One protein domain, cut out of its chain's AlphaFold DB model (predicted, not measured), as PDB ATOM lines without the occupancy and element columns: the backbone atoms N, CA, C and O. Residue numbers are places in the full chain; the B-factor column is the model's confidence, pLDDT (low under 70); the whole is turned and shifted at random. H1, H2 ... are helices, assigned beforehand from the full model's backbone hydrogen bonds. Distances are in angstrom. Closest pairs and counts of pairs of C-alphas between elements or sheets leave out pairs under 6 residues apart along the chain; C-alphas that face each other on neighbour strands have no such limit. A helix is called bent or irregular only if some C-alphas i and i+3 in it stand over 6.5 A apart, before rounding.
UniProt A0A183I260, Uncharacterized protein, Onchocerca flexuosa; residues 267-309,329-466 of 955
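What this domain is: This is residues 267 to 309 and 329 to 466 of the 955 residues of an uncharacterized protein of Onchocerca flexuosa (UniProt A0A183I260). Five helices form an up-and-down bundle, each running against the one before it: H5 and H6 pack in the middle, with H1 and H4 on one side of them and H7 on the other. The short H3 packs near one end, on H1 and H6; residues 301 to 309, mostly H2, stick out as an arm; and the last stretch, residues 447 to 466, folds back along H6 and H7. The printed part has 181 residues with seven named helices, H1 to H7 in chain order, and no named strand; the class is all helix. It is compact, with a radius of gyration of the C-alphas of 18.4 A, and flat, spanning 69 by 41 by 22 A.

How they stand to each other: H6, residues 391 to 421, is the longest helix; it has a kink of 29 degrees near residue 398 and is irregular, with C-alphas 392 and 395 8.3 A apart. H5, residues 363 to 387, touches H6, opposite ways at a shallow tilt of 8 degrees; their closest C-alphas are those of Leu 385 and Cys 397, 5.9 A apart. H7, residues 424 to 446, touches H5, the same way at 10 degrees, with the closest C-alphas at Asn 382 and Tyr 444, 5.9 A apart. H4, residues 344 to 358, touches residues 403 to 414 of H6 alone, closest at the C-alphas of Ala 344 and Ala 403, 5.8 A. H1, residues 275 to 290, touches H5 with its residues 283 to 290 alone; the C-alphas of Leu 290 and Gly 384 come closest, 4.2 A. H3, residues 332 to 339, touches H6, closest at the C-alphas of Glu 332 and Tyr 393, 5.5 A. H2, residues 296 to 308, touches no helix. In H1, H2, H3, H4, H5 and H7 every O i to N i+4 pair is within hydrogen-bond range; in H6, 22 of 27 are.

Where its parts are: H6 is 45.9 A long, from C-alpha 391 at (-1.606, -31.694, 65.153) to C-alpha 421 at (-15.922, -60.554, 32.396). H5 measures 36.2 A, H7 32.8 A, H1 22.6 A and H4 20.7 A. H1 begins with C-alpha 275 at (-29.328, -43.732, 43.262).

The domain as a whole: The C-alphas farthest apart are those of Glu 309 and Phe 424, 70.6 A. Without the free-standing residues 301 to 309 the body spans 54 by 37 by 23 A. Residues 310 to 328 are not printed, and C-alphas 309 and 329 are 23.1 A apart across this cut. The links printed whole are tight. Mean pLDDT of the printed part is 90.7; residue 273 and residues 307 to 309 are under 70.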
ATOM      1  N   TYR A 267     -28.499 -40.376  53.166       90.19
ATOM      2  CA  TYR A 267     -29.476 -41.024  52.270       90.19
ATOM      3  C   TYR A 267     -28.934 -42.227  51.468       90.19
ATOM      4  O   TYR A 267     -29.644 -42.807  50.641       90.19
ATOM      5  N   ILE A 268     -27.696 -42.656  51.725       87.56
ATOM      6  CA  ILE A 268     -27.031 -43.741  50.999       87.56
ATOM      7  C   ILE A 268     -27.737 -45.075  51.248       87.56
ATOM      8  O   ILE A 268     -27.940 -45.847  50.318       87.56
ATOM      9  N   GLU A 269     -28.193 -45.333  52.465       84.25
ATOM     10  CA  GLU A 269     -28.820 -46.615  52.808       84.25
ATOM     11  C   GLU A 269     -30.284 -46.727  52.349       84.25
ATOM     12  O   GLU A 269     -30.876 -47.801  52.410       84.25
ATOM     13  N   ILE A 270     -30.884 -45.635  51.863       83.19
ATOM     14  CA  ILE A 270     -32.279 -45.622  51.412       83.19
ATOM     15  C   ILE A 270     -32.349 -46.084  49.956       83.19
ATOM     16  O   ILE A 270     -31.746 -45.461  49.080       83.19
ATOM     17  N   ASP A 271     -33.116 -47.138  49.675       75.75
ATOM     18  CA  ASP A 271     -33.411 -47.549  48.298       75.75
ATOM     19  C   ASP A 271     -34.176 -46.421  47.578       75.75
ATOM     20  O   ASP A 271     -35.282 -46.042  47.975       75.75
ATOM     21  N   SER A 272     -33.578 -45.867  46.520       74.12
ATOM     22  CA  SER A 272     -34.144 -44.764  45.744       74.12
ATOM     23  C   SER A 272     -34.338 -45.166  44.287       74.12
ATOM     24  O   SER A 272     -33.655 -46.031  43.748       74.12
ATOM     25  N   ILE A 273     -35.275 -44.496  43.619       68.56
ATOM     26  CA  ILE A 273     -35.459 -44.625  42.169       68.56
ATOM     27  C   ILE A 273     -34.275 -43.978  41.423       68.56
ATOM     28  O   ILE A 273     -33.999 -44.337  40.280       68.56
ATOM     29  N   ASN A 274     -33.558 -43.044  42.063       80.69
ATOM     30  CA  ASN A 274     -32.424 -42.338  41.475       80.69
ATOM     31  C   ASN A 274     -31.196 -42.366  42.401       80.69
ATOM     32  O   ASN A 274     -30.846 -41.369  43.037       80.69
ATOM     33  N   ASP A 275     -30.548 -43.529  42.472       89.00
ATOM     34  CA  ASP A 275     -29.328 -43.732  43.262       89.00
ATOM     35  C   ASP A 275     -28.165 -42.846  42.789       89.00
ATOM     36  O   ASP A 275     -27.350 -42.429  43.613       89.00
ATOM     37  N   ARG A 276     -28.118 -42.490  41.494       90.19
ATOM     38  CA  ARG A 276     -27.055 -41.656  40.914       90.19
ATOM     39  C   ARG A 276     -26.957 -40.291  41.590       90.19
ATOM     40  O   ARG A 276     -25.869 -39.914  42.002       90.19
ATOM     41  N   ILE A 277     -28.077 -39.590  41.777       89.94
ATOM     42  CA  ILE A 277     -28.060 -38.262  42.415       89.94
ATOM     43  C   ILE A 277     -27.615 -38.353  43.882       89.94
ATOM     44  O   ILE A 277     -26.942 -37.452  44.369       89.94
ATOM     45  N   ILE A 278     -27.947 -39.438  44.591       92.56
ATOM     46  CA  ILE A 278     -27.498 -39.637  45.980       92.56
ATOM     47  C   ILE A 278     -25.974 -39.812  46.031       92.56
ATOM     48  O   ILE A 278     -25.319 -39.215  46.881       92.56
ATOM     49  N   ILE A 279     -25.410 -40.595  45.105       93.88
ATOM     50  CA  ILE A 279     -23.958 -40.791  44.972       93.88
ATOM     51  C   ILE A 279     -23.268 -39.466  44.620       93.88
ATOM     52  O   ILE A 279     -22.284 -39.089  45.252       93.88
ATOM     53  N   ASP A 280     -23.816 -38.735  43.651       93.75
ATOM     54  CA  ASP A 280     -23.266 -37.458  43.202       93.75
ATOM     55  C   ASP A 280     -23.312 -36.410  44.318       93.75
ATOM     56  O   ASP A 280     -22.330 -35.708  44.554       93.75
ATOM     57  N   ASN A 281     -24.409 -36.357  45.076       93.38
ATOM     58  CA  ASN A 281     -24.532 -35.480  46.231       93.38
ATOM     59  C   ASN A 281     -23.577 -35.874  47.369       93.38
ATOM     60  O   ASN A 281     -23.011 -34.990  48.001       93.38
ATOM     61  N   TYR A 282     -23.336 -37.168  47.612       94.69
ATOM     62  CA  TYR A 282     -22.330 -37.602  48.589       94.69
ATOM     63  C   TYR A 282     -20.940 -37.030  48.268       94.69
ATOM     64  O   TYR A 282     -20.290 -36.497  49.165       94.69
ATOM     65  N   ILE A 283     -20.517 -37.066  46.997       95.38
ATOM     66  CA  ILE A 283     -19.249 -36.460  46.555       95.38
ATOM     67  C   ILE A 283     -19.207 -34.965  46.888       95.38
ATOM     68  O   ILE A 283     -18.216 -34.487  47.439       95.38
ATOM     69  N   VAL A 284     -20.296 -34.236  46.631       95.19
ATOM     70  CA  VAL A 284     -20.382 -32.804  46.951       95.19
ATOM     71  C   VAL A 284     -20.294 -32.543  48.453       95.19
ATOM     72  O   VAL A 284     -19.537 -31.676  48.884       95.19
ATOM     73  N   MET A 285     -21.020 -33.313  49.264       95.44
ATOM     74  CA  MET A 285     -21.005 -33.171  50.722       95.44
ATOM     75  C   MET A 285     -19.618 -33.472  51.304       95.44
ATOM     76  O   MET A 285     -19.163 -32.764  52.203       95.44
ATOM     77  N   MET A 286     -18.916 -34.477  50.770       95.38
ATOM     78  CA  MET A 286     -17.526 -34.767  51.136       95.38
ATOM     79  C   MET A 286     -16.585 -33.643  50.728       95.38
ATOM     80  O   MET A 286     -15.752 -33.243  51.537       95.38
ATOM     81  N   ASN A 287     -16.745 -33.089  49.526       95.12
ATOM     82  CA  ASN A 287     -15.944 -31.957  49.079       95.12
ATOM     83  C   ASN A 287     -16.121 -30.737  49.991       95.12
ATOM     84  O   ASN A 287     -15.139 -30.166  50.450       95.12
ATOM     85  N   LEU A 288     -17.360 -30.372  50.321       94.56
ATOM     86  CA  LEU A 288     -17.661 -29.246  51.212       94.56
ATOM     87  C   LEU A 288     -17.080 -29.427  52.621       94.56
ATOM     88  O   LEU A 288     -16.624 -28.464  53.229       94.56
ATOM     89  N   LEU A 289     -17.093 -30.655  53.144       95.00
ATOM     90  CA  LEU A 289     -16.596 -30.958  54.485       95.00
ATOM     91  C   LEU A 289     -15.062 -31.046  54.552       95.00
ATOM     92  O   LEU A 289     -14.458 -30.653  55.552       95.00
ATOM     93  N   LEU A 290     -14.434 -31.603  53.514       94.25
ATOM     94  CA  LEU A 290     -13.003 -31.910  53.493       94.25
ATOM     95  C   LEU A 290     -12.155 -30.826  52.827       94.25
ATOM     96  O   LEU A 290     -10.963 -30.734  53.107       94.25
ATOM     97  N   SER A 291     -12.748 -29.965  52.008       87.12
ATOM     98  CA  SER A 291     -12.071 -28.754  51.554       87.12
ATOM     99  C   SER A 291     -11.902 -27.749  52.699       87.12
ATOM    100  O   SER A 291     -12.529 -27.834  53.760       87.12
ATOM    101  N   SER A 292     -11.029 -26.763  52.487       83.25
ATOM    102  CA  SER A 292     -10.971 -25.587  53.353       83.25
ATOM    103  C   SER A 292     -12.338 -24.905  53.363       83.25
ATOM    104  O   SER A 292     -12.771 -24.427  52.317       83.25
ATOM    105  N   ILE A 293     -12.976 -24.803  54.538       84.06
ATOM    106  CA  ILE A 293     -14.292 -24.161  54.707       84.06
ATOM    107  C   ILE A 293     -14.201 -22.703  54.244       84.06
ATOM    108  O   ILE A 293     -13.719 -21.812  54.955       84.06
ATOM    109  N   ARG A 294     -14.609 -22.480  52.997       80.06
ATOM    110  CA  ARG A 294     -14.316 -21.264  52.249       80.06
ATOM    111  C   ARG A 294     -14.945 -20.058  52.931       80.06
ATOM    112  O   ARG A 294     -16.128 -20.044  53.233       80.06
ATOM    113  N   GLY A 295     -14.135 -19.032  53.183       76.88
ATOM    114  CA  GLY A 295     -14.621 -17.759  53.714       76.88
ATOM    115  C   GLY A 295     -15.117 -17.784  55.163       76.88
ATOM    116  O   GLY A 295     -15.483 -16.714  55.646       76.88
ATOM    117  N   ARG A 296     -15.063 -18.924  55.879       87.88
ATOM    118  CA  ARG A 296     -15.583 -19.066  57.253       87.88
ATOM    119  C   ARG A 296     -15.110 -17.953  58.173       87.88
ATOM    120  O   ARG A 296     -15.920 -17.345  58.870       87.88
ATOM    121  N   GLU A 297     -13.810 -17.660  58.152       84.38
ATOM    122  CA  GLU A 297     -13.264 -16.666  59.066       84.38
ATOM    123  C   GLU A 297     -13.791 -15.261  58.809       84.38
ATOM    124  O   GLU A 297     -14.241 -14.568  59.718       84.38
ATOM    125  N   ASN A 298     -13.767 -14.851  57.544       84.69
ATOM    126  CA  ASN A 298     -14.237 -13.535  57.137       84.69
ATOM    127  C   ASN A 298     -15.755 -13.411  57.284       84.69
ATOM    128  O   ASN A 298     -16.251 -12.321  57.546       84.69
ATOM    129  N   PHE A 299     -16.494 -14.506  57.111       86.25
ATOM    130  CA  PHE A 299     -17.938 -14.564  57.303       86.25
ATOM    131  C   PHE A 299     -18.313 -14.356  58.773       86.25
ATOM    132  O   PHE A 299     -19.049 -13.424  59.090       86.25
ATOM    133  N   LEU A 300     -17.734 -15.144  59.689       87.25
ATOM    134  CA  LEU A 300     -17.999 -15.017  61.125       87.25
ATOM    135  C   LEU A 300     -17.569 -13.653  61.675       87.25
ATOM    136  O   LEU A 300     -18.331 -13.026  62.404       87.25
ATOM    137  N   ARG A 301     -16.393 -13.143  61.277       83.38
ATOM    138  CA  ARG A 301     -15.942 -11.801  61.691       83.38
ATOM    139  C   ARG A 301     -16.911 -10.703  61.254       83.38
ATOM    140  O   ARG A 301     -17.184  -9.798  62.035       83.38
ATOM    141  N   ARG A 302     -17.439 -10.765  60.027       82.94
ATOM    142  CA  ARG A 302     -18.396  -9.763  59.524       82.94
ATOM    143  C   ARG A 302     -19.719  -9.800  60.287       82.94
ATOM    144  O   ARG A 302     -20.227  -8.742  60.641       82.94
ATOM    145  N   ILE A 303     -20.204 -10.990  60.634       82.69
ATOM    146  CA  ILE A 303     -21.412 -11.156  61.456       82.69
ATOM    147  C   ILE A 303     -21.204 -10.632  62.881       82.69
ATOM    148  O   ILE A 303     -22.040  -9.893  63.390       82.69
ATOM    149  N   ILE A 304     -20.073 -10.948  63.513       78.94
ATOM    150  CA  ILE A 304     -19.752 -10.428  64.852       78.94
ATOM    151  C   ILE A 304     -19.650  -8.894  64.821       78.94
ATOM    152  O   ILE A 304     -20.174  -8.210  65.699       78.94
ATOM    153  N   ASN A 305     -19.034  -8.328  63.780       75.81
ATOM    154  CA  ASN A 305     -18.935  -6.877  63.614       75.81
ATOM    155  C   ASN A 305     -20.293  -6.201  63.377       75.81
ATOM    156  O   ASN A 305     -20.483  -5.078  63.837       75.81
ATOM    157  N   PHE A 306     -21.234  -6.875  62.711       73.19
ATOM    158  CA  PHE A 306     -22.591  -6.366  62.500       73.19
ATOM    159  C   PHE A 306     -23.336  -6.108  63.823       73.19
ATOM    160  O   PHE A 306     -24.052  -5.116  63.936       73.19
ATOM    161  N   GLU A 307     -23.133  -6.935  64.853       68.12
ATOM    162  CA  GLU A 307     -23.691  -6.680  66.193       68.12
ATOM    163  C   GLU A 307     -22.953  -5.534  66.921       68.12
ATOM    164  O   GLU A 307     -23.568  -4.728  67.629       68.12
ATOM    165  N   ASN A 308     -21.643  -5.401  66.684       60.44
ATOM    166  CA  ASN A 308     -20.754  -4.461  67.376       60.44
ATOM    167  C   ASN A 308     -20.749  -3.021  66.832       60.44
ATOM    168  O   ASN A 308     -20.201  -2.142  67.503       60.44
ATOM    169  N   GLU A 309     -21.399  -2.716  65.700       51.91
ATOM    170  CA  GLU A 309     -21.662  -1.316  65.306       51.91
ATOM    171  C   GLU A 309     -22.485  -0.552  66.372       51.91
ATOM    172  O   GLU A 309     -22.508   0.679  66.364       51.91
ATOM    173  N   THR A 329     -12.022 -20.721  64.337       82.44
ATOM    174  CA  THR A 329     -11.602 -22.065  63.930       82.44
ATOM    175  C   THR A 329     -12.672 -23.104  64.282       82.44
ATOM    176  O   THR A 329     -13.346 -23.012  65.306       82.44
ATOM    177  N   ILE A 330     -12.894 -24.071  63.389       89.38
ATOM    178  CA  ILE A 330     -13.807 -25.189  63.651       89.38
ATOM    179  C   ILE A 330     -13.113 -26.202  64.563       89.38
ATOM    180  O   ILE A 330     -11.925 -26.475  64.401       89.38
ATOM    181  N   CYS A 331     -13.826 -26.766  65.535       90.44
ATOM    182  CA  CYS A 331     -13.226 -27.767  66.415       90.44
ATOM    183  C   CYS A 331     -13.177 -29.160  65.759       90.44
ATOM    184  O   CYS A 331     -14.053 -29.534  64.976       90.44
ATOM    185  N   GLU A 332     -12.170 -29.961  66.119       94.38
ATOM    186  CA  GLU A 332     -11.982 -31.315  65.578       94.38
ATOM    187  C   GLU A 332     -13.192 -32.234  65.833       94.38
ATOM    188  O   GLU A 332     -13.570 -33.027  64.970       94.38
ATOM    189  N   THR A 333     -13.841 -32.107  66.994       95.06
ATOM    190  CA  THR A 333     -15.001 -32.932  67.361       95.06
ATOM    191  C   THR A 333     -16.205 -32.700  66.456       95.06
ATOM    192  O   THR A 333     -16.930 -33.650  66.168       95.06
ATOM    193  N   ASP A 334     -16.404 -31.469  65.975       95.38
ATOM    194  CA  ASP A 334     -17.484 -31.152  65.038       95.38
ATOM    195  C   ASP A 334     -17.227 -31.789  63.673       95.38
ATOM    196  O   ASP A 334     -18.096 -32.492  63.159       95.38
ATOM    197  N   LEU A 335     -16.012 -31.637  63.134       96.00
ATOM    198  CA  LEU A 335     -15.613 -32.245  61.860       96.00
ATOM    199  C   LEU A 335     -15.778 -33.769  61.874       96.00
ATOM    200  O   LEU A 335     -16.357 -34.332  60.947       96.00
ATOM    201  N   ILE A 336     -15.331 -34.432  62.946       96.75
ATOM    202  CA  ILE A 336     -15.502 -35.882  63.111       96.75
ATOM    203  C   ILE A 336     -16.989 -36.249  63.158       96.75
ATOM    204  O   ILE A 336     -17.410 -37.184  62.479       96.75
ATOM    205  N   ALA A 337     -17.799 -35.531  63.943       96.94
ATOM    206  CA  ALA A 337     -19.222 -35.836  64.083       96.94
ATOM    207  C   ALA A 337     -19.991 -35.668  62.764       96.94
ATOM    208  O   ALA A 337     -20.868 -36.483  62.467       96.94
ATOM    209  N   PHE A 338     -19.646 -34.647  61.972       96.75
ATOM    210  CA  PHE A 338     -20.225 -34.406  60.651       96.75
ATOM    211  C   PHE A 338     -19.768 -35.448  59.635       96.75
ATOM    212  O   PHE A 338     -20.603 -36.002  58.926       96.75
ATOM    213  N   PHE A 339     -18.477 -35.780  59.605       96.31
ATOM    214  CA  PHE A 339     -17.931 -36.796  58.703       96.31
ATOM    215  C   PHE A 339     -18.534 -38.174  58.954       96.31
ATOM    216  O   PHE A 339     -18.918 -38.862  58.014       96.31
ATOM    217  N   ASN A 340     -18.735 -38.536  60.221       95.00
ATOM    218  CA  ASN A 340     -19.336 -39.811  60.603       95.00
ATOM    219  C   ASN A 340     -20.805 -39.968  60.170       95.00
ATOM    220  O   ASN A 340     -21.322 -41.081  60.226       95.00
ATOM    221  N   GLN A 341     -21.483 -38.903  59.720       94.00
ATOM    222  CA  GLN A 341     -22.811 -39.033  59.102       94.00
ATOM    223  C   GLN A 341     -22.747 -39.660  57.699       94.00
ATOM    224  O   GLN A 341     -23.772 -40.078  57.159       94.00
ATOM    225  N   PHE A 342     -21.556 -39.739  57.102       92.88
ATOM    226  CA  PHE A 342     -21.335 -40.148  55.722       92.88
ATOM    227  C   PHE A 342     -20.390 -41.357  55.666       92.88
ATOM    228  O   PHE A 342     -19.173 -41.234  55.763       92.88
ATOM    229  N   SER A 343     -20.955 -42.556  55.498       89.94
ATOM    230  CA  SER A 343     -20.165 -43.785  55.372       89.94
ATOM    231  C   SER A 343     -19.626 -43.958  53.952       89.94
ATOM    232  O   SER A 343     -20.403 -44.132  53.009       89.94
ATOM    233  N   ALA A 344     -18.297 -43.972  53.812       87.75
ATOM    234  CA  ALA A 344     -17.638 -44.263  52.541       87.75
ATOM    235  C   ALA A 344     -17.988 -45.667  52.036       87.75
ATOM    236  O   ALA A 344     -18.400 -45.815  50.893       87.75
ATOM    237  N   GLU A 345     -17.920 -46.687  52.893       89.38
ATOM    238  CA  GLU A 345     -18.233 -48.074  52.526       89.38
ATOM    239  C   GLU A 345     -19.656 -48.214  51.962       89.38
ATOM    240  O   GLU A 345     -19.857 -48.803  50.897       89.38
ATOM    241  N   ALA A 346     -20.641 -47.597  52.623       90.62
ATOM    242  CA  ALA A 346     -22.016 -47.598  52.137       90.62
ATOM    243  C   ALA A 346     -22.136 -46.853  50.792       90.62
ATOM    244  O   ALA A 346     -22.860 -47.306  49.900       90.62
ATOM    245  N   ALA A 347     -21.417 -45.733  50.626       91.50
ATOM    246  CA  ALA A 347     -21.387 -44.978  49.372       91.50
ATOM    247  C   ALA A 347     -20.847 -45.843  48.225       91.50
ATOM    248  O   ALA A 347     -21.464 -45.890  47.159       91.50
ATOM    249  N   PHE A 348     -19.756 -46.584  48.460       90.38
ATOM    250  CA  PHE A 348     -19.187 -47.521  47.485       90.38
ATOM    251  C   PHE A 348     -20.147 -48.638  47.136       90.38
ATOM    252  O   PHE A 348     -20.361 -48.903  45.956       90.38
ATOM    253  N   ALA A 349     -20.756 -49.274  48.134       89.75
ATOM    254  CA  ALA A 349     -21.714 -50.345  47.894       89.75
ATOM    255  C   ALA A 349     -22.879 -49.862  47.010       89.75
ATOM    256  O   ALA A 349     -23.271 -50.548  46.061       89.75
ATOM    257  N   LYS A 350     -23.390 -48.648  47.265       91.88
ATOM    258  CA  LYS A 350     -24.441 -48.040  46.441       91.88
ATOM    259  C   LYS A 350     -23.946 -47.670  45.044       91.88
ATOM    260  O   LYS A 350     -24.645 -47.959  44.076       91.88
ATOM    261  N   ALA A 351     -22.752 -47.090  44.919       92.31
ATOM    262  CA  ALA A 351     -22.136 -46.758  43.634       92.31
ATOM    263  C   ALA A 351     -21.936 -48.000  42.759       92.31
ATOM    264  O   ALA A 351     -22.392 -48.024  41.618       92.31
ATOM    265  N   ILE A 352     -21.370 -49.070  43.324       89.56
ATOM    266  CA  ILE A 352     -21.202 -50.367  42.661       89.56
ATOM    267  C   ILE A 352     -22.553 -50.888  42.162       89.56
ATOM    268  O   ILE A 352     -22.684 -51.229  40.986       89.56
ATOM    269  N   ARG A 353     -23.581 -50.908  43.023       89.00
ATOM    270  CA  ARG A 353     -24.929 -51.358  42.647       89.00
ATOM    271  C   ARG A 353     -25.521 -50.497  41.531       89.00
ATOM    272  O   ARG A 353     -26.040 -51.045  40.561       89.00
ATOM    273  N   CYS A 354     -25.432 -49.174  41.648       90.31
ATOM    274  CA  CYS A 354     -25.952 -48.238  40.656       90.31
ATOM    275  C   CYS A 354     -25.271 -48.447  39.300       90.31
ATOM    276  O   CYS A 354     -25.954 -48.644  38.297       90.31
ATOM    277  N   PHE A 355     -23.938 -48.459  39.256       89.38
ATOM    278  CA  PHE A 355     -23.188 -48.565  38.003       89.38
ATOM    279  C   PHE A 355     -23.353 -49.944  37.361       89.38
ATOM    280  O   PHE A 355     -23.562 -50.020  36.151       89.38
ATOM    281  N   ALA A 356     -23.380 -51.022  38.152       86.06
ATOM    282  CA  ALA A 356     -23.652 -52.368  37.647       86.06
ATOM    283  C   ALA A 356     -25.057 -52.498  37.028       86.06
ATOM    284  O   ALA A 356     -25.237 -53.206  36.036       86.06
ATOM    285  N   ILE A 357     -26.065 -51.809  37.580       86.06
ATOM    286  CA  ILE A 357     -27.429 -51.798  37.026       86.06
ATOM    287  C   ILE A 357     -27.498 -50.934  35.759       86.06
ATOM    288  O   ILE A 357     -28.044 -51.385  34.750       86.06
ATOM    289  N   THR A 358     -26.951 -49.716  35.792       85.25
ATOM    290  CA  THR A 358     -27.040 -48.753  34.683       85.25
ATOM    291  C   THR A 358     -26.237 -49.194  33.461       85.25
ATOM    292  O   THR A 358     -26.704 -49.043  32.335       85.25
ATOM    293  N   LEU A 359     -25.055 -49.782  33.664       84.81
ATOM    294  CA  LEU A 359     -24.110 -50.153  32.603       84.81
ATOM    295  C   LEU A 359     -24.063 -51.671  32.359       84.81
ATOM    296  O   LEU A 359     -23.081 -52.183  31.832       84.81
ATOM    297  N   LYS A 360     -25.120 -52.407  32.730       78.06
ATOM    298  CA  LYS A 360     -25.197 -53.882  32.808       78.06
ATOM    299  C   LYS A 360     -24.568 -54.673  31.648       78.06
ATOM    300  O   LYS A 360     -24.123 -55.796  31.858       78.06
ATOM    301  N   SER A 361     -24.572 -54.135  30.430       81.69
ATOM    302  CA  SER A 361     -24.060 -54.807  29.225       81.69
ATOM    303  C   SER A 361     -22.617 -54.446  28.854       81.69
ATOM    304  O   SER A 361     -22.140 -54.920  27.828       81.69
ATOM    305  N   ASP A 362     -21.939 -53.628  29.658       89.25
ATOM    306  CA  ASP A 362     -20.628 -53.063  29.350       89.25
ATOM    307  C   ASP A 362     -19.693 -53.108  30.579       89.25
ATOM    308  O   ASP A 362     -19.671 -52.176  31.392       89.25
ATOM    309  N   PRO A 363     -18.955 -54.218  30.775       89.75
ATOM    310  CA  PRO A 363     -18.119 -54.411  31.956       89.75
ATOM    311  C   PRO A 363     -16.906 -53.467  32.000       89.75
ATOM    312  O   PRO A 363     -16.498 -53.062  33.090       89.75
ATOM    313  N   ILE A 364     -16.347 -53.062  30.851       91.44
ATOM    314  CA  ILE A 364     -15.238 -52.098  30.823       91.44
ATOM    315  C   ILE A 364     -15.710 -50.718  31.287       91.44
ATOM    316  O   ILE A 364     -15.070 -50.123  32.156       91.44
ATOM    317  N   ASN A 365     -16.857 -50.236  30.801       91.19
ATOM    318  CA  ASN A 365     -17.389 -48.946  31.239       91.19
ATOM    319  C   ASN A 365     -17.835 -48.969  32.702       91.19
ATOM    320  O   ASN A 365     -17.653 -47.970  33.395       91.19
ATOM    321  N   GLN A 366     -18.349 -50.094  33.213       92.38
ATOM    322  CA  GLN A 366     -18.608 -50.264  34.650       92.38
ATOM    323  C   GLN A 366     -17.336 -50.067  35.482       92.38
ATOM    324  O   GLN A 366     -17.337 -49.284  36.434       92.38
ATOM    325  N   ALA A 367     -16.248 -50.747  35.109       93.12
ATOM    326  CA  ALA A 367     -14.973 -50.653  35.810       93.12
ATOM    327  C   ALA A 367     -14.363 -49.244  35.716       93.12
ATOM    328  O   ALA A 367     -13.973 -48.688  36.740       93.12
ATOM    329  N   LEU A 368     -14.335 -48.636  34.525       94.56
ATOM    330  CA  LEU A 368     -13.808 -47.280  34.332       94.56
ATOM    331  C   LEU A 368     -14.633 -46.222  35.070       94.56
ATOM    332  O   LEU A 368     -14.052 -45.327  35.674       94.56
ATOM    333  N   THR A 369     -15.964 -46.346  35.090       94.94
ATOM    334  CA  THR A 369     -16.842 -45.431  35.842       94.94
ATOM    335  C   THR A 369     -16.566 -45.510  37.340       94.94
ATOM    336  O   THR A 369     -16.471 -44.475  37.998       94.94
ATOM    337  N   LEU A 370     -16.396 -46.721  37.891       94.38
ATOM    338  CA  LEU A 370     -16.078 -46.885  39.311       94.38
ATOM    339  C   LEU A 370     -14.672 -46.370  39.648       94.38
ATOM    340  O   LEU A 370     -14.503 -45.716  40.669       94.38
ATOM    341  N   ILE A 371     -13.677 -46.619  38.790       95.56
ATOM    342  CA  ILE A 371     -12.316 -46.104  38.995       95.56
ATOM    343  C   ILE A 371     -12.283 -44.574  38.891       95.56
ATOM    344  O   ILE A 371     -11.600 -43.927  39.679       95.56
ATOM    345  N   ALA A 372     -13.034 -43.977  37.963       96.06
ATOM    346  CA  ALA A 372     -13.162 -42.526  37.853       96.06
ATOM    347  C   ALA A 372     -13.826 -41.920  39.100       96.06
ATOM    348  O   ALA A 372     -13.328 -40.934  39.641       96.06
ATOM    349  N   PHE A 373     -14.898 -42.547  39.595       95.94
ATOM    350  CA  PHE A 373     -15.539 -42.186  40.862       95.94
ATOM    351  C   PHE A 373     -14.561 -42.266  42.047       95.94
ATOM    352  O   PHE A 373     -14.442 -41.307  42.811       95.94
ATOM    353  N   GLU A 374     -13.815 -43.368  42.168       96.00
ATOM    354  CA  GLU A 374     -12.809 -43.550  43.219       96.00
ATOM    355  C   GLU A 374     -11.691 -42.509  43.112       96.00
ATOM    356  O   GLU A 374     -11.289 -41.940  44.122       96.00
ATOM    357  N   LEU A 375     -11.233 -42.183  41.896       96.06
ATOM    358  CA  LEU A 375     -10.214 -41.154  41.677       96.06
ATOM    359  C   LEU A 375     -10.659 -39.782  42.200       96.06
ATOM    360  O   LEU A 375      -9.862 -39.090  42.836       96.06
ATOM    361  N   VAL A 376     -11.909 -39.384  41.938       95.62
ATOM    362  CA  VAL A 376     -12.478 -38.133  42.467       95.62
ATOM    363  C   VAL A 376     -12.500 -38.173  43.993       95.62
ATOM    364  O   VAL A 376     -12.040 -37.235  44.645       95.62
ATOM    365  N   LEU A 377     -12.963 -39.276  44.579       95.00
ATOM    366  CA  LEU A 377     -13.101 -39.373  46.025       95.00
ATOM    367  C   LEU A 377     -11.753 -39.376  46.762       95.00
ATOM    368  O   LEU A 377     -11.597 -38.647  47.742       95.00
ATOM    369  N   ILE A 378     -10.752 -40.134  46.300       95.69
ATOM    370  CA  ILE A 378      -9.430 -40.141  46.948       95.69
ATOM    371  C   ILE A 378      -8.727 -38.783  46.839       95.69
ATOM    372  O   ILE A 378      -7.922 -38.447  47.709       95.69
ATOM    373  N   LYS A 379      -9.029 -37.987  45.802       95.25
ATOM    374  CA  LYS A 379      -8.557 -36.600  45.689       95.25
ATOM    375  C   LYS A 379      -9.203 -35.709  46.745       95.25
ATOM    376  O   LYS A 379      -8.473 -35.041  47.465       95.25
ATOM    377  N   ILE A 380     -10.519 -35.809  46.933       96.19
ATOM    378  CA  ILE A 380     -11.234 -35.099  48.005       96.19
ATOM    379  C   ILE A 380     -10.680 -35.484  49.388       96.19
ATOM    380  O   ILE A 380     -10.444 -34.623  50.235       96.19
ATOM    381  N   PHE A 381     -10.402 -36.772  49.628       96.50
ATOM    382  CA  PHE A 381      -9.749 -37.205  50.867       96.50
ATOM    383  C   PHE A 381      -8.348 -36.605  51.026       96.50
ATOM    384  O   PHE A 381      -7.993 -36.157  52.116       96.50
ATOM    385  N   ASN A 382      -7.551 -36.554  49.957       95.75
ATOM    386  CA  ASN A 382      -6.242 -35.908  49.987       95.75
ATOM    387  C   ASN A 382      -6.336 -34.400  50.276       95.75
ATOM    388  O   ASN A 382      -5.521 -33.886  51.045       95.75
ATOM    389  N   ASP A 383      -7.337 -33.712  49.732       95.12
ATOM    390  CA  ASP A 383      -7.592 -32.297  50.018       95.12
ATOM    391  C   ASP A 383      -7.954 -32.092  51.494       95.12
ATOM    392  O   ASP A 383      -7.430 -31.179  52.137       95.12
ATOM    393  N   GLY A 384      -8.718 -33.018  52.081       94.88
ATOM    394  CA  GLY A 384      -8.946 -33.101  53.526       94.88
ATOM    395  C   GLY A 384      -7.665 -33.285  54.333       94.88
ATOM    396  O   GLY A 384      -7.406 -32.546  55.284       94.88
ATOM    397  N   LEU A 385      -6.807 -34.228  53.941       95.06
ATOM    398  CA  LEU A 385      -5.508 -34.438  54.589       95.06
ATOM    399  C   LEU A 385      -4.559 -33.240  54.428       95.06
ATOM    400  O   LEU A 385      -3.669 -33.046  55.256       95.06
ATOM    401  N   TYR A 386      -4.698 -32.454  53.361       93.62
ATOM    402  CA  TYR A 386      -3.933 -31.226  53.161       93.62
ATOM    403  C   TYR A 386      -4.461 -30.087  54.035       93.62
ATOM    404  O   TYR A 386      -3.679 -29.470  54.754       93.62
ATOM    405  N   THR A 387      -5.773 -29.862  54.023       91.81
ATOM    406  CA  THR A 387      -6.456 -28.800  54.773       91.81
ATOM    407  C   THR A 387      -6.293 -28.979  56.280       91.81
ATOM    408  O   THR A 387      -5.938 -28.040  56.989       91.81
ATOM    409  N   TYR A 388      -6.497 -30.200  56.775       92.81
ATOM    410  CA  TYR A 388      -6.518 -30.499  58.207       92.81
ATOM    411  C   TYR A 388      -5.227 -31.156  58.707       92.81
ATOM    412  O   TYR A 388      -5.173 -31.587  59.852       92.81
ATOM    413  N   GLY A 389      -4.164 -31.210  57.898       90.94
ATOM    414  CA  GLY A 389      -2.901 -31.904  58.193       90.94
ATOM    415  C   GLY A 389      -2.027 -31.276  59.290       90.94
ATOM    416  O   GLY A 389      -0.818 -31.141  59.116       90.94
ATOM    417  N   THR A 390      -2.617 -30.875  60.415       89.38
ATOM    418  CA  THR A 390      -1.954 -30.293  61.587       89.38
ATOM    419  C   THR A 390      -2.214 -31.151  62.827       89.38
ATOM    420  O   THR A 390      -3.119 -31.985  62.852       89.38
ATOM    421  N   SER A 391      -1.441 -30.944  63.897       86.38
ATOM    422  CA  SER A 391      -1.606 -31.694  65.153       86.38
ATOM    423  C   SER A 391      -2.986 -31.530  65.795       86.38
ATOM    424  O   SER A 391      -3.413 -32.423  66.523       86.38
ATOM    425  N   ASN A 392      -3.678 -30.419  65.518       88.50
ATOM    426  CA  ASN A 392      -4.980 -30.088  66.102       88.50
ATOM    427  C   ASN A 392      -6.136 -30.914  65.520       88.50
ATOM    428  O   ASN A 392      -7.189 -30.972  66.142       88.50
ATOM    429  N   TYR A 393      -5.943 -31.545  64.357       93.19
ATOM    430  CA  TYR A 393      -6.957 -32.371  63.686       93.19
ATOM    431  C   TYR A 393      -6.457 -33.800  63.425       93.19
ATOM    432  O   TYR A 393      -6.866 -34.470  62.474       93.19
ATOM    433  N   ARG A 394      -5.525 -34.280  64.256       93.56
ATOM    434  CA  ARG A 394      -4.872 -35.581  64.072       93.56
ATOM    435  C   ARG A 394      -5.865 -36.744  64.020       93.56
ATOM    436  O   ARG A 394      -5.693 -37.653  63.209       93.56
ATOM    437  N   GLN A 395      -6.868 -36.758  64.892       95.25
ATOM    438  CA  GLN A 395      -7.885 -37.804  64.926       95.25
ATOM    439  C   GLN A 395      -8.833 -37.697  63.730       95.25
ATOM    440  O   GLN A 395      -9.215 -38.729  63.177       95.25
ATOM    441  N   PHE A 396      -9.155 -36.483  63.283       96.56
ATOM    442  CA  PHE A 396      -9.941 -36.286  62.068       96.56
ATOM    443  C   PHE A 396      -9.203 -36.790  60.821       96.56
ATOM    444  O   PHE A 396      -9.760 -37.579  60.059       96.56
ATOM    445  N   CYS A 397      -7.911 -36.477  60.668       96.25
ATOM    446  CA  CYS A 397      -7.089 -37.038  59.592       96.25
ATOM    447  C   CYS A 397      -7.052 -38.570  59.616       96.25
ATOM    448  O   CYS A 397      -7.052 -39.196  58.557       96.25
ATOM    449  N   LYS A 398      -7.063 -39.198  60.801       95.81
ATOM    450  CA  LYS A 398      -7.168 -40.660  60.902       95.81
ATOM    451  C   LYS A 398      -8.506 -41.192  60.386       95.81
ATOM    452  O   LYS A 398      -8.507 -42.243  59.756       95.81
ATOM    453  N   GLN A 399      -9.618 -40.485  60.603       96.44
ATOM    454  CA  GLN A 399     -10.912 -40.869  60.015       96.44
ATOM    455  C   GLN A 399     -10.888 -40.764  58.486       96.44
ATOM    456  O   GLN A 399     -11.349 -41.680  57.808       96.44
ATOM    457  N   ILE A 400     -10.267 -39.712  57.941       96.75
ATOM    458  CA  ILE A 400     -10.076 -39.556  56.490       96.75
ATOM    459  C   ILE A 400      -9.215 -40.700  55.934       96.75
ATOM    460  O   ILE A 400      -9.590 -41.334  54.950       96.75
ATOM    461  N   GLY A 401      -8.088 -41.015  56.584       95.62
ATOM    462  CA  GLY A 401      -7.214 -42.124  56.188       95.62
ATOM    463  C   GLY A 401      -7.910 -43.489  56.241       95.62
ATOM    464  O   GLY A 401      -7.734 -44.305  55.337       95.62
ATOM    465  N   TYR A 402      -8.751 -43.719  57.253       95.69
ATOM    466  CA  TYR A 402      -9.581 -44.919  57.341       95.69
ATOM    467  C   TYR A 402     -10.591 -45.002  56.190       95.69
ATOM    468  O   TYR A 402     -10.673 -46.042  55.537       95.69
ATOM    469  N   ALA A 403     -11.324 -43.919  55.912       95.62
ATOM    470  CA  ALA A 403     -12.314 -43.869  54.838       95.62
ATOM    471  C   ALA A 403     -11.687 -44.084  53.453       95.62
ATOM    472  O   ALA A 403     -12.210 -44.878  52.675       95.62
ATOM    473  N   LEU A 404     -10.531 -43.463  53.189       95.69
ATOM    474  CA  LEU A 404      -9.731 -43.680  51.980       95.69
ATOM    475  C   LEU A 404      -9.305 -45.148  51.854       95.69
ATOM    476  O   LEU A 404      -9.423 -45.751  50.796       95.69
ATOM    477  N   ARG A 405      -8.851 -45.781  52.939       95.38
ATOM    478  CA  ARG A 405      -8.528 -47.214  52.901       95.38
ATOM    479  C   ARG A 405      -9.755 -48.065  52.570       95.38
ATOM    480  O   ARG A 405      -9.650 -48.987  51.767       95.38
ATOM    481  N   GLN A 406     -10.900 -47.788  53.199       94.56
ATOM    482  CA  GLN A 406     -12.127 -48.549  52.941       94.56
ATOM    483  C   GLN A 406     -12.610 -48.386  51.493       94.56
ATOM    484  O   GLN A 406     -12.986 -49.384  50.884       94.56
ATOM    485  N   SER A 407     -12.533 -47.183  50.909       94.44
ATOM    486  CA  SER A 407     -12.922 -46.950  49.508       94.44
ATOM    487  C   SER A 407     -12.120 -47.802  48.522       94.44
ATOM    488  O   SER A 407     -12.687 -48.464  47.644       94.44
ATOM    489  N   VAL A 408     -10.804 -47.881  48.738       95.25
ATOM    490  CA  VAL A 408      -9.892 -48.668  47.903       95.25
ATOM    491  C   VAL A 408     -10.160 -50.169  48.052       95.25
ATOM    492  O   VAL A 408     -10.159 -50.889  47.053       95.25
ATOM    493  N   ILE A 409     -10.431 -50.654  49.272       94.31
ATOM    494  CA  ILE A 409     -10.793 -52.063  49.523       94.31
ATOM    495  C   ILE A 409     -12.117 -52.416  48.831       94.31
ATOM    496  O   ILE A 409     -12.195 -53.433  48.145       94.31
ATOM    497  N   CYS A 410     -13.150 -51.576  48.938       92.62
ATOM    498  CA  CYS A 410     -14.420 -51.821  48.247       92.62
ATOM    499  C   CYS A 410     -14.239 -51.867  46.721       92.62
ATOM    500  O   CYS A 410     -14.789 -52.744  46.050       92.62
ATOM    501  N   SER A 411     -13.429 -50.955  46.175       92.31
ATOM    502  CA  SER A 411     -13.091 -50.923  44.748       92.31
ATOM    503  C   SER A 411     -12.338 -52.185  44.310       92.31
ATOM    504  O   SER A 411     -12.628 -52.750  43.255       92.31
ATOM    505  N   ALA A 412     -11.418 -52.678  45.140       94.12
ATOM    506  CA  ALA A 412     -10.686 -53.920  44.910       94.12
ATOM    507  C   ALA A 412     -11.595 -55.149  44.822       94.12
ATOM    508  O   ALA A 412     -11.466 -55.947  43.891       94.12
ATOM    509  N   GLU A 413     -12.524 -55.296  45.768       92.12
ATOM    510  CA  GLU A 413     -13.456 -56.425  45.801       92.12
ATOM    511  C   GLU A 413     -14.380 -56.435  44.577       92.12
ATOM    512  O   GLU A 413     -14.608 -57.487  43.978       92.12
ATOM    513  N   PHE A 414     -14.832 -55.264  44.122       90.44
ATOM    514  CA  PHE A 414     -15.566 -55.163  42.861       90.44
ATOM    515  C   PHE A 414     -14.715 -55.588  41.658       90.44
ATOM    516  O   PHE A 414     -15.175 -56.345  40.798       90.44
ATOM    517  N   LEU A 415     -13.459 -55.139  41.598       91.25
ATOM    518  CA  LEU A 415     -12.578 -55.472  40.483       91.25
ATOM    519  C   LEU A 415     -12.258 -56.965  40.404       91.25
ATOM    520  O   LEU A 415     -12.167 -57.495  39.298       91.25
ATOM    521  N   LYS A 416     -12.136 -57.662  41.541       91.75
ATOM    522  CA  LYS A 416     -11.979 -59.129  41.565       91.75
ATOM    523  C   LYS A 416     -13.114 -59.827  40.812       91.75
ATOM    524  O   LYS A 416     -12.856 -60.785  40.094       91.75
ATOM    525  N   ILE A 417     -14.341 -59.321  40.931       89.88
ATOM    526  CA  ILE A 417     -15.530 -59.898  40.290       89.88
ATOM    527  C   ILE A 417     -15.594 -59.541  38.800       89.88
ATOM    528  O   ILE A 417     -15.955 -60.383  37.979       89.88
ATOM    529  N   ILE A 418     -15.262 -58.300  38.427       89.38
ATOM    530  CA  ILE A 418     -15.422 -57.848  37.036       89.38
ATOM    531  C   ILE A 418     -14.314 -58.336  36.102       89.38
ATOM    532  O   ILE A 418     -14.561 -58.467  34.905       89.38
ATOM    533  N   LYS A 419     -13.117 -58.639  36.627       87.88
ATOM    534  CA  LYS A 419     -11.962 -59.083  35.826       87.88
ATOM    535  C   LYS A 419     -12.277 -60.290  34.940       87.88
ATOM    536  O   LYS A 419     -11.864 -60.295  33.786       87.88
ATOM    537  N   ASP A 420     -13.064 -61.245  35.432       88.25
ATOM    538  CA  ASP A 420     -13.439 -62.453  34.679       88.25
ATOM    539  C   ASP A 420     -14.392 -62.172  33.500       88.25
ATOM    540  O   ASP A 420     -14.577 -63.021  32.628       88.25
ATOM    541  N   MET A 421     -15.005 -60.983  33.458       89.81
ATOM    542  CA  MET A 421     -15.922 -60.554  32.396       89.81
ATOM    543  C   MET A 421     -15.246 -59.693  31.317       89.81
ATOM    544  O   MET A 421     -15.891 -59.363  30.322       89.81
ATOM    545  N   LEU A 422     -13.980 -59.311  31.508       91.69
ATOM    546  CA  LEU A 422     -13.220 -58.446  30.601       91.69
ATOM    547  C   LEU A 422     -12.372 -59.272  29.623       91.69
ATOM    548  O   LEU A 422     -11.891 -60.358  29.949       91.69
ATOM    549  N   SER A 423     -12.126 -58.741  28.425       92.19
ATOM    550  CA  SER A 423     -11.083 -59.278  27.544       92.19
ATOM    551  C   SER A 423      -9.680 -58.979  28.093       92.19
ATOM    552  O   SER A 423      -9.498 -58.125  28.960       92.19
ATOM    553  N   PHE A 424      -8.659 -59.663  27.571       89.44
ATOM    554  CA  PHE A 424      -7.274 -59.500  28.032       89.44
ATOM    555  C   PHE A 424      -6.763 -58.049  27.933       89.44
ATOM    556  O   PHE A 424      -6.129 -57.552  28.865       89.44
ATOM    557  N   ASP A 425      -7.057 -57.360  26.827       88.44
ATOM    558  CA  ASP A 425      -6.617 -55.977  26.613       88.44
ATOM    559  C   ASP A 425      -7.373 -54.993  27.519       88.44
ATOM    560  O   ASP A 425      -6.764 -54.092  28.099       88.44
ATOM    561  N   GLU A 426      -8.677 -55.201  27.719       91.31
ATOM    562  CA  GLU A 426      -9.496 -54.394  28.632       91.31
ATOM    563  C   GLU A 426      -9.043 -54.580  30.084       91.31
ATOM    564  O   GLU A 426      -8.810 -53.600  30.791       91.31
ATOM    565  N   ALA A 427      -8.826 -55.826  30.517       91.75
ATOM    566  CA  ALA A 427      -8.324 -56.140  31.851       91.75
ATOM    567  C   ALA A 427      -6.971 -55.465  32.124       91.75
ATOM    568  O   ALA A 427      -6.729 -54.999  33.236       91.75
ATOM    569  N   LYS A 428      -6.105 -55.346  31.108       91.56
ATOM    570  CA  LYS A 428      -4.821 -54.643  31.217       91.56
ATOM    571  C   LYS A 428      -4.988 -53.134  31.417       91.56
ATOM    572  O   LYS A 428      -4.245 -52.556  32.208       91.56
ATOM    573  N   ILE A 429      -5.938 -52.501  30.727       92.38
ATOM    574  CA  ILE A 429      -6.254 -51.073  30.911       92.38
ATOM    575  C   ILE A 429      -6.801 -50.846  32.323       92.38
ATOM    576  O   ILE A 429      -6.258 -50.029  33.066       92.38
ATOM    577  N   ILE A 430      -7.805 -51.630  32.728       94.38
ATOM    578  CA  ILE A 430      -8.409 -51.552  34.064       94.38
ATOM    579  C   ILE A 430      -7.368 -51.778  35.163       94.38
ATOM    580  O   ILE A 430      -7.353 -51.047  36.151       94.38
ATOM    581  N   GLN A 431      -6.461 -52.745  34.987       94.94
ATOM    582  CA  GLN A 431      -5.392 -53.006  35.947       94.94
ATOM    583  C   GLN A 431      -4.490 -51.785  36.143       94.94
ATOM    584  O   GLN A 431      -4.179 -51.445  37.279       94.94
ATOM    585  N   LYS A 432      -4.089 -51.107  35.061       93.56
ATOM    586  CA  LYS A 432      -3.238 -49.915  35.157       93.56
ATOM    587  C   LYS A 432      -3.939 -48.749  35.853       93.56
ATOM    588  O   LYS A 432      -3.316 -48.074  36.672       93.56
ATOM    589  N   GLU A 433      -5.217 -48.522  35.557       95.56
ATOM    590  CA  GLU A 433      -5.980 -47.461  36.222       95.56
ATOM    591  C   GLU A 433      -6.242 -47.784  37.697       95.56
ATOM    592  O   GLU A 433      -6.186 -46.896  38.544       95.56
ATOM    593  N   PHE A 434      -6.434 -49.054  38.054       96.50
ATOM    594  CA  PHE A 434      -6.532 -49.435  39.459       96.50
ATOM    595  C   PHE A 434      -5.187 -49.339  40.198       96.50
ATOM    596  O   PHE A 434      -5.133 -48.858  41.331       96.50
ATOM    597  N   ASP A 435      -4.082 -49.713  39.549       96.25
ATOM    598  CA  ASP A 435      -2.738 -49.497  40.090       96.25
ATOM    599  C   ASP A 435      -2.501 -48.007  40.386       96.25
ATOM    600  O   ASP A 435      -1.908 -47.664  41.410       96.25
ATOM    601  N   ARG A 436      -3.015 -47.113  39.524       95.12
ATOM    602  CA  ARG A 436      -2.995 -45.662  39.750       95.12
ATOM    603  C   ARG A 436      -3.735 -45.282  41.029       95.12
ATOM    604  O   ARG A 436      -3.180 -44.495  41.793       95.12
ATOM    605  N   ILE A 437      -4.919 -45.834  41.294       96.94
ATOM    606  CA  ILE A 437      -5.670 -45.585  42.539       96.94
ATOM    607  C   ILE A 437      -4.852 -45.978  43.770       96.94
ATOM    608  O   ILE A 437      -4.634 -45.146  44.651       96.94
ATOM    609  N   VAL A 438      -4.342 -47.214  43.816       97.31
ATOM    610  CA  VAL A 438      -3.591 -47.708  44.982       97.31
ATOM    611  C   VAL A 438      -2.308 -46.906  45.191       97.31
ATOM    612  O   VAL A 438      -1.982 -46.545  46.323       97.31
ATOM    613  N   LEU A 439      -1.603 -46.553  44.114       95.94
ATOM    614  CA  LEU A 439      -0.393 -45.742  44.215       95.94
ATOM    615  C   LEU A 439      -0.685 -44.330  44.749       95.94
ATOM    616  O   LEU A 439       0.076 -43.830  45.579       95.94
ATOM    617  N   HIS A 440      -1.791 -43.703  44.325       96.00
ATOM    618  CA  HIS A 440      -2.234 -42.420  44.882       96.00
ATOM    619  C   HIS A 440      -2.618 -42.553  46.355       96.00
ATOM    620  O   HIS A 440      -2.169 -41.742  47.160       96.00
ATOM    621  N   ALA A 441      -3.361 -43.595  46.734       96.88
ATOM    622  CA  ALA A 441      -3.731 -43.859  48.122       96.88
ATOM    623  C   ALA A 441      -2.501 -43.969  49.041       96.88
ATOM    624  O   ALA A 441      -2.423 -43.279  50.061       96.88
ATOM    625  N   VAL A 442      -1.501 -44.768  48.643       96.44
ATOM    626  CA  VAL A 442      -0.231 -44.890  49.376       96.44
ATOM    627  C   VAL A 442       0.474 -43.538  49.451       96.44
ATOM    628  O   VAL A 442       0.847 -43.114  50.543       96.44
ATOM    629  N   TYR A 443       0.627 -42.836  48.324       95.31
ATOM    630  CA  TYR A 443       1.298 -41.536  48.272       95.31
ATOM    631  C   TYR A 443       0.630 -40.486  49.172       95.31
ATOM    632  O   TYR A 443       1.315 -39.818  49.948       95.31
ATOM    633  N   TYR A 444      -0.697 -40.356  49.115       94.69
ATOM    634  CA  TYR A 444      -1.448 -39.396  49.921       94.69
ATOM    635  C   TYR A 444      -1.252 -39.645  51.414       94.69
ATOM    636  O   TYR A 444      -0.948 -38.706  52.149       94.69
ATOM    637  N   ILE A 445      -1.310 -40.907  51.848       93.75
ATOM    638  CA  ILE A 445      -1.097 -41.284  53.248       93.75
ATOM    639  C   ILE A 445       0.336 -40.974  53.706       93.75
ATOM    640  O   ILE A 445       0.523 -40.318  54.731       93.75
ATOM    641  N   ILE A 446       1.356 -41.410  52.960       91.00
ATOM    642  CA  ILE A 446       2.758 -41.274  53.399       91.00
ATOM    643  C   ILE A 446       3.292 -39.844  53.270       91.00
ATOM    644  O   ILE A 446       4.270 -39.491  53.929       91.00
ATOM    645  N   SER A 447       2.676 -39.020  52.415       88.31
ATOM    646  CA  SER A 447       3.073 -37.621  52.227       88.31
ATOM    647  C   SER A 447       2.844 -36.772  53.483       88.31
ATOM    648  O   SER A 447       3.421 -35.690  53.609       88.31
ATOM    649  N   LYS A 448       2.025 -37.256  54.425       87.25
ATOM    650  CA  LYS A 448       1.676 -36.566  55.667       87.25
ATOM    651  C   LYS A 448       2.353 -37.233  56.860       87.25
ATOM    652  O   LYS A 448       1.995 -38.331  57.278       87.25
ATOM    653  N   GLN A 449       3.328 -36.543  57.437       78.88
ATOM    654  CA  GLN A 449       4.073 -37.037  58.595       78.88
ATOM    655  C   GLN A 449       3.371 -36.684  59.914       78.88
ATOM    656  O   GLN A 449       2.601 -35.731  59.985       78.88
ATOM    657  N   ASN A 450       3.671 -37.432  60.981       80.06
ATOM    658  CA  ASN A 450       3.247 -37.163  62.367       80.06
ATOM    659  C   ASN A 450       1.737 -37.256  62.663       80.06
ATOM    660  O   ASN A 450       1.308 -36.935  63.772       80.06
ATOM    661  N   LEU A 451       0.923 -37.743  61.725       85.88
ATOM    662  CA  LEU A 451      -0.522 -37.912  61.924       85.88
ATOM    663  C   LEU A 451      -0.913 -39.340  62.349       85.88
ATOM    664  O   LEU A 451      -2.003 -39.552  62.883       85.88
ATOM    665  N   GLY A 452      -0.010 -40.320  62.232       89.00
ATOM    666  CA  GLY A 452      -0.316 -41.728  62.508       89.00
ATOM    667  C   GLY A 452      -1.176 -42.372  61.416       89.00
ATOM    668  O   GLY A 452      -2.086 -43.138  61.731       89.00
ATOM    669  N   LEU A 453      -0.962 -41.987  60.152       92.75
ATOM    670  CA  LEU A 453      -1.737 -42.479  59.006       92.75
ATOM    671  C   LEU A 453      -1.148 -43.752  58.389       92.75
ATOM    672  O   LEU A 453      -1.873 -44.463  57.699       92.75
ATOM    673  N   LEU A 454       0.123 -44.081  58.657       92.31
ATOM    674  CA  LEU A 454       0.786 -45.255  58.071       92.31
ATOM    675  C   LEU A 454       0.065 -46.573  58.389       92.31
ATOM    676  O   LEU A 454       0.117 -47.498  57.586       92.31
ATOM    677  N   GLN A 455      -0.671 -46.639  59.502       93.31
ATOM    678  CA  GLN A 455      -1.526 -47.784  59.837       93.31
ATOM    679  C   GLN A 455      -2.533 -48.140  58.732       93.31
ATOM    680  O   GLN A 455      -2.907 -49.299  58.583       93.31
ATOM    681  N   PHE A 456      -2.960 -47.162  57.928       95.19
ATOM    682  CA  PHE A 456      -3.931 -47.377  56.857       95.19
ATOM    683  C   PHE A 456      -3.300 -47.895  55.560       95.19
ATOM    684  O   PHE A 456      -4.029 -48.286  54.656       95.19
ATOM    685  N   VAL A 457      -1.967 -47.940  55.477       95.31
ATOM    686  CA  VAL A 457      -1.234 -48.527  54.345       95.31
ATOM    687  C   VAL A 457      -1.179 -50.052  54.459       95.31
ATOM    688  O   VAL A 457      -1.214 -50.737  53.447       95.31
ATOM    689  N   VAL A 458      -1.129 -50.590  55.682       94.19
ATOM    690  CA  VAL A 458      -0.881 -52.019  55.952       94.19
ATOM    691  C   VAL A 458      -1.898 -52.944  55.274       94.19
ATOM    692  O   VAL A 458      -1.504 -53.936  54.675       94.19
ATOM    693  N   ASP A 459      -3.183 -52.592  55.319       88.88
ATOM    694  CA  ASP A 459      -4.277 -53.456  54.846       88.88
ATOM    695  C   ASP A 459      -4.817 -53.055  53.461       88.88
ATOM    696  O   ASP A 459      -5.974 -53.327  53.134       88.88
ATOM    697  N   LEU A 460      -4.029 -52.348  52.646       95.94
ATOM    698  CA  LEU A 460      -4.422 -52.058  51.267       95.94
ATOM    699  C   LEU A 460      -4.369 -53.335  50.395       95.94
ATOM    700  O   LEU A 460      -3.601 -54.257  50.681       95.94
ATOM    701  N   PRO A 461      -5.168 -53.410  49.313       95.44
ATOM    702  CA  PRO A 461      -5.364 -54.630  48.523       95.44
ATOM    703  C   PRO A 461      -4.200 -54.898  47.545       95.44
ATOM    704  O   PRO A 461      -4.345 -54.830  46.323       95.44
ATOM    705  N   TYR A 462      -3.010 -55.183  48.079       95.94
ATOM    706  CA  TYR A 462      -1.783 -55.402  47.299       95.94
ATOM    707  C   TYR A 462      -1.747 -56.733  46.527       95.94
ATOM    708  O   TYR A 462      -0.920 -56.916  45.630       95.94
ATOM    709  N   ASP A 463      -2.634 -57.670  46.855       93.31
ATOM    710  CA  ASP A 463      -2.775 -58.963  46.181       93.31
ATOM    711  C   ASP A 463      -3.321 -58.829  44.752       93.31
ATOM    712  O   ASP A 463      -3.036 -59.674  43.905       93.31
ATOM    713  N   ILE A 464      -4.066 -57.756  44.463       93.31
ATOM    714  CA  ILE A 464      -4.701 -57.542  43.154       93.31
ATOM    715  C   ILE A 464      -4.052 -56.464  42.281       93.31
ATOM    716  O   ILE A 464      -4.501 -56.265  41.145       93.31
ATOM    717  N   VAL A 465      -3.049 -55.750  42.797       95.25
ATOM    718  CA  VAL A 465      -2.277 -54.764  42.022       95.25
ATOM    719  C   VAL A 465      -1.140 -55.445  41.261       95.25
ATOM    720  O   VAL A 465      -0.715 -56.547  41.613       95.25
ATOM    721  N   SER A 466      -0.628 -54.802  40.213       94.94
ATOM    722  CA  SER A 466       0.496 -55.359  39.454       94.94
ATOM    723  C   SER A 466       1.811 -55.345  40.241       94.94
ATOM    724  O   SER A 466       2.026 -54.510  41.125       94.94
TER     725      SER A 466